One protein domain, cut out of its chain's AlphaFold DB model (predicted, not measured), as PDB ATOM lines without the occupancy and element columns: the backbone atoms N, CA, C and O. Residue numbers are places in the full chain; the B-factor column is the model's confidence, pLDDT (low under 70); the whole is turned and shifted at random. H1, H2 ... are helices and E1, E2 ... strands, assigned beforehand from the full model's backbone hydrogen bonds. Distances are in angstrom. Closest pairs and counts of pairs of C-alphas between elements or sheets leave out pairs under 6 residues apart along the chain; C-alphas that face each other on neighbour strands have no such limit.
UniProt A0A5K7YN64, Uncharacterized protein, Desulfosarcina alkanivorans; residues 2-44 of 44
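AT A GLANCE: This is residues 2 to 44 of the 44 residues of an uncharacterized protein of Desulfosarcina alkanivorans (UniProt A0A5K7YN64). Two short strands, E1 and E2, run side by side as a small ribbon, and one helix, H1, packs over one face of it, running back between the two strands. The other face has no named element over it, and residues 36 to 44 make a tail after E2 with no named element. The printed part has 43 residues, in the order E1, H1, E2, with the two strands parallel neighbours in one sheet. The class is mixed, helices and strands, though under half of the residues are in named elements. The whole is compact, with a radius of gyration of the C-alphas of 10.5 A, and its outline is elongated, 33 by 17 by 13 A.

IN THESE COORDINATES: E1 is residues 6 to 10, 13.1 A from first to last C-alpha, and begins at C-alpha 6 at (122.126, 117.008, 106.649). H1 is residues 16 to 26, 15.2 A long, from C-alpha 16 at (127.533, 120.750, 92.974). E2 is residues 31 to 35, 13.1 A long, ending at C-alpha 35 at (132.640, 115.548, 98.948).

HOW THE PARTS SIT: E1 and E2 are parallel, with 17 degrees between their directions. C-alphas 8 and 33 face each other at 4.9 A. N 7 and O 31, at 2.8 A, and N 33 and O 7, at 2.9 A, are within hydrogen-bond range. E1, H1 and E2 form a strand-helix-strand unit, two parallel neighbour strands with a helix between them in the chain, and its crossover is right-handed. The closest C-alphas of E1 and H1 are those of Ile 9 and Gly 16, 6.3 A apart. The closest of H1 and E2 are those of Ala 20 and Val 32, 6.8 A apart. In H1 every O i to N i+4 pair is within hydrogen-bond range.

THE WHOLE: The two C-alphas farthest apart, those of Lys 3 and Arg 44, are 33.5 A apart. The printed part has no cut, and the links E1 to H1 and H1 to E2 are both tight. The mean pLDDT of the printed part is 91.3, and residue 44, the chain's last, is under 70.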
ATOM      1  N   LYS A   2     114.398 120.379 106.487       88.38
ATOM      2  CA  LYS A   2     114.076 120.889 107.825       88.38
ATOM      3  C   LYS A   2     115.353 121.283 108.569       88.38
ATOM      4  O   LYS A   2     116.449 120.828 108.246       88.38
ATOM      5  N   LYS A   3     115.198 122.128 109.585       88.81
ATOM      6  CA  LYS A   3     116.280 122.501 110.503       88.81
ATOM      7  C   LYS A   3     116.916 121.249 111.117       88.81
ATOM      8  O   LYS A   3     116.197 120.389 111.621       88.81
ATOM      9  N   GLY A   4     118.246 121.167 111.083       88.62
ATOM     10  CA  GLY A   4     119.006 120.036 111.628       88.62
ATOM     11  C   GLY A   4     119.153 118.830 110.693       88.62
ATOM     12  O   GLY A   4     119.840 117.874 111.051       88.62
ATOM     13  N   GLU A   5     118.559 118.856 109.496       94.44
ATOM     14  CA  GLU A   5     118.836 117.850 108.467       94.44
ATOM     15  C   GLU A   5     120.222 118.075 107.833       94.44
ATOM     16  O   GLU A   5     120.765 119.184 107.840       94.44
ATOM     17  N   ARG A   6     120.800 117.001 107.282       95.38
ATOM     18  CA  ARG A   6     122.126 117.008 106.649       95.38
ATOM     19  C   ARG A   6     122.008 116.874 105.139       95.38
ATOM     20  O   ARG A   6     121.335 115.965 104.655       95.38
ATOM     21  N   LEU A   7     122.703 117.737 104.406       95.88
ATOM     22  CA  LEU A   7     122.803 117.714 102.952       95.88
ATOM     23  C   LEU A   7     124.217 117.302 102.538       95.88
ATOM     24  O   LEU A   7     125.182 118.018 102.801       95.88
ATOM     25  N   VAL A   8     124.331 116.164 101.855       96.75
ATOM     26  CA  VAL A   8     125.599 115.688 101.290       96.75
ATOM     27  C   VAL A   8     125.590 115.920  99.785       96.75
ATOM     28  O   VAL A   8     124.688 115.463  99.087       96.75
ATOM     29  N   ILE A   9     126.603 116.622  99.287       95.19
ATOM     30  CA  ILE A   9     126.781 116.928  97.867       95.19
ATOM     31  C   ILE A   9     128.058 116.240  97.395       95.19
ATOM     32  O   ILE A   9     129.132 116.487  97.941       95.19
ATOM     33  N   VAL A  10     127.953 115.386  96.377       94.81
ATOM     34  CA  VAL A  10     129.105 114.714  95.761       94.81
ATOM     35  C   VAL A  10     129.447 115.418  94.452       94.81
ATOM     36  O   VAL A  10     128.626 115.486  93.539       94.81
ATOM     37  N   GLY A  11     130.667 115.945  94.371       91.75
ATOM     38  CA  GLY A  11     131.153 116.765  93.266       91.75
ATOM     39  C   GLY A  11     131.026 118.267  93.539       91.75
ATOM     40  O   GLY A  11     130.040 118.749  94.090       91.75
ATOM     41  N   CYS A  12     132.043 119.030  93.134       90.94
ATOM     42  CA  CYS A  12     132.120 120.482  93.323       90.94
ATOM     43  C   CYS A  12     132.565 121.171  92.025       90.94
ATOM     44  O   CYS A  12     133.537 121.915  91.989       90.94
ATOM     45  N   SER A  13     131.870 120.874  90.932       88.12
ATOM     46  CA  SER A  13     131.971 121.621  89.672       88.12
ATOM     47  C   SER A  13     130.571 122.137  89.311       88.12
ATOM     48  O   SER A  13     129.803 122.438  90.226       88.12
ATOM     49  N   GLY A  14     130.216 122.221  88.028       88.19
ATOM     50  CA  GLY A  14     129.061 122.955  87.495       88.19
ATOM     51  C   GLY A  14     127.803 122.993  88.371       88.19
ATOM     52  O   GLY A  14     127.355 124.075  88.723       88.19
ATOM     53  N   ALA A  15     127.252 121.844  88.767       90.94
ATOM     54  CA  ALA A  15     126.041 121.808  89.596       90.94
ATOM     55  C   ALA A  15     126.326 121.799  91.109       90.94
ATOM     56  O   ALA A  15     125.667 122.501  91.876       90.94
ATOM     57  N   GLY A  16     127.309 121.010  91.550       93.00
ATOM     58  CA  GLY A  16     127.533 120.750  92.974       93.00
ATOM     59  C   GLY A  16     128.051 121.958  93.756       93.00
ATOM     60  O   GLY A  16     127.616 122.196  94.881       93.00
ATOM     61  N   GLY A  17     128.932 122.771  93.164       92.38
ATOM     62  CA  GLY A  17     129.438 123.971  93.840       92.38
ATOM     63  C   GLY A  17     128.366 125.045  94.046       92.38
ATOM     64  O   GLY A  17     128.176 125.475  95.185       92.38
ATOM     65  N   PRO A  18     127.613 125.453  93.005       94.12
ATOM     66  CA  PRO A  18     126.514 126.398  93.166       94.12
ATOM     67  C   PRO A  18     125.425 125.866  94.094       94.12
ATOM     68  O   PRO A  18     124.931 126.621  94.927       94.12
ATOM     69  N   ALA A  19     125.107 124.567  94.031       94.75
ATOM     70  CA  ALA A  19     124.171 123.945  94.965       94.75
ATOM     71  C   ALA A  19     124.644 124.075  96.421       94.75
ATOM     72  O   ALA A  19     123.858 124.479  97.273       94.75
ATOM     73  N   ALA A  20     125.924 123.812  96.710       94.56
ATOM     74  CA  ALA A  20     126.478 123.938  98.059       94.56
ATOM     75  C   ALA A  20     126.435 125.383  98.577       94.56
ATOM     76  O   ALA A  20     125.995 125.632  99.701       94.56
ATOM     77  N   MET A  21     126.846 126.340  97.741       93.50
ATOM     78  CA  MET A  21     126.830 127.764  98.090       93.50
ATOM     79  C   MET A  21     125.404 128.267  98.334       93.50
ATOM     80  O   MET A  21     125.134 128.920  99.345       93.50
ATOM     81  N   MET A  22     124.473 127.929  97.440       95.81
ATOM     82  CA  MET A  22     123.075 128.349  97.550       95.81
ATOM     83  C   MET A  22     122.363 127.663  98.711       95.81
ATOM     84  O   MET A  22     121.608 128.326  99.418       95.81
ATOM     85  N   ALA A  23     122.638 126.382  98.967       95.38
ATOM     86  CA  ALA A  23     122.095 125.672 100.120       95.38
ATOM     87  C   ALA A  23     122.498 126.363 101.424       95.38
ATOM     88  O   ALA A  23     121.630 126.629 102.251       95.38
ATOM     89  N   LYS A  24     123.771 126.750 101.584       93.62
ATOM     90  CA  LYS A  24     124.211 127.446 102.800       93.62
ATOM     91  C   LYS A  24     123.617 128.851 102.935       93.62
ATOM     92  O   LYS A  24     123.345 129.287 104.049       93.62
ATOM     93  N   LYS A  25     123.393 129.542 101.812       95.56
ATOM     94  CA  LYS A  25     122.798 130.887 101.784       95.56
ATOM     95  C   LYS A  25     121.299 130.882 102.094       95.56
ATOM     96  O   LYS A  25     120.835 131.734 102.842       95.56
ATOM     97  N   LEU A  26     120.546 129.960 101.497       95.81
ATOM     98  CA  LEU A  26     119.083 129.896 101.607       95.81
ATOM     99  C   LEU A  26     118.614 129.088 102.821       95.81
ATOM    100  O   LEU A  26     117.533 129.337 103.345       95.81
ATOM    101  N   MET A  27     119.409 128.112 103.257       95.06
ATOM    102  CA  MET A  27     119.095 127.199 104.356       95.06
ATOM    103  C   MET A  27     120.295 127.114 105.315       95.06
ATOM    104  O   MET A  27     120.952 126.073 105.398       95.06
ATOM    105  N   PRO A  28     120.614 128.191 106.058       92.31
ATOM    106  CA  PRO A  28     121.816 128.252 106.900       92.31
ATOM    107  C   PRO A  28     121.848 127.183 108.003       92.31
ATOM    108  O   PRO A  28     122.927 126.804 108.467       92.31
ATOM    109  N   GLU A  29     120.666 126.697 108.387       94.88
ATOM    110  CA  GLU A  29     120.411 125.747 109.476       94.88
ATOM    111  C   GLU A  29     120.567 124.276 109.064       94.88
ATOM    112  O   GLU A  29     120.437 123.378 109.898       94.88
ATOM    113  N   VAL A  30     120.808 124.032 107.776       94.19
ATOM    114  CA  VAL A  30     121.158 122.719 107.235       94.19
ATOM    115  C   VAL A  30     122.675 122.572 107.293       94.19
ATOM    116  O   VAL A  30     123.431 123.492 106.955       94.19
ATOM    117  N   ASP A  31     123.123 121.401 107.728       95.69
ATOM    118  CA  ASP A  31     124.537 121.049 107.704       95.69
ATOM    119  C   ASP A  31     124.905 120.524 106.311       95.69
ATOM    120  O   ASP A  31     124.349 119.526 105.847       95.69
ATOM    121  N   VAL A  32     125.793 121.234 105.616       95.69
ATOM    122  CA  VAL A  32     126.136 120.972 104.212       95.69
ATOM    123  C   VAL A  32     127.552 120.420 104.146       95.69
ATOM    124  O   VAL A  32     128.511 121.122 104.461       95.69
ATOM    125  N   THR A  33     127.690 119.183 103.677       95.94
ATOM    126  CA  THR A  33     128.985 118.544 103.418       95.94
ATOM    127  C   THR A  33     129.189 118.376 101.919       95.94
ATOM    128  O   THR A  33     128.350 117.789 101.236       95.94
ATOM    129  N   VAL A  34     130.321 118.857 101.405       94.56
ATOM    130  CA  VAL A  34     130.714 118.674 100.001       94.56
ATOM    131  C   VAL A  34     131.856 117.671  99.926       94.56
ATOM    132  O   VAL A  34     132.939 117.916 100.450       94.56
ATOM    133  N   ILE A  35     131.624 116.556  99.240       95.56
ATOM    134  CA  ILE A  35     132.640 115.548  98.948       95.56
ATOM    135  C   ILE A  35     133.184 115.835  97.555       95.56
ATOM    136  O   ILE A  35     132.465 115.750  96.558       95.56
ATOM    137  N   ARG A  36     134.465 116.186  97.481       92.94
ATOM    138  CA  ARG A  36     135.168 116.475  96.230       92.94
ATOM    139  C   ARG A  36     136.598 115.967  96.311       92.94
ATOM    140  O   ARG A  36     137.182 115.959  97.392       92.94
ATOM    141  N   LYS A  37     137.152 115.550  95.173       92.31
ATOM    142  CA  LYS A  37     138.579 115.212  95.074       92.31
ATOM    143  C   LYS A  37     139.414 116.480  94.914       92.31
ATOM    144  O   LYS A  37     140.565 116.544  95.332       92.31
ATOM    145  N   GLU A  38     138.830 117.474  94.269       88.81
ATOM    146  CA  GLU A  38     139.483 118.692  93.845       88.81
ATOM    147  C   GLU A  38     139.592 119.675  95.006       88.81
ATOM    148  O   GLU A  38     138.681 119.833  95.821       88.81
ATOM    149  N   THR A  39     140.729 120.355  95.093       87.06
ATOM    150  CA  THR A  39     141.001 121.309  96.176       87.06
ATOM    151  C   THR A  39     140.221 122.609  96.003       87.06
ATOM    152  O   THR A  39     139.921 123.288  96.987       87.06
ATOM    153  N   CYS A  40     139.838 122.937  94.771       86.00
ATOM    154  CA  CYS A  40     139.127 124.149  94.401       86.00
ATOM    155  C   CYS A  40     137.861 123.848  93.590       86.00
ATOM    156  O   CYS A  40     137.668 122.761  93.047       86.00
ATOM    157  N   PHE A  41     136.971 124.839  93.555       83.19
ATOM    158  CA  PHE A  41     135.784 124.808  92.715       83.19
ATOM    159  C   PHE A  41     136.214 124.905  91.247       83.19
ATOM    160  O   PHE A  41     136.805 125.911  90.853       83.19
ATOM    161  N   ILE A  42     135.949 123.866  90.449       79.56
ATOM    162  CA  ILE A  42     136.286 123.887  89.021       79.56
ATOM    163  C   ILE A  42     135.148 124.568  88.273       79.56
ATOM    164  O   ILE A  42     134.124 123.943  87.979       79.56
ATOM    165  N   VAL A  43     135.361 125.841  87.961       70.44
ATOM    166  CA  VAL A  43     134.622 126.569  86.930       70.44
ATOM    167  C   VAL A  43     135.432 126.543  85.647       70.44
ATOM    168  O   VAL A  43     136.650 126.718  85.672       70.44
ATOM    169  N   ARG A  44     134.752 126.279  84.540       64.56
ATOM    170  CA  ARG A  44     135.284 126.437  83.192       64.56
ATOM    171  C   ARG A  44     134.432 127.459  82.468       64.56
ATOM    172  O   ARG A  44     133.216 127.480  82.764       64.56
TER     173      ARG A  44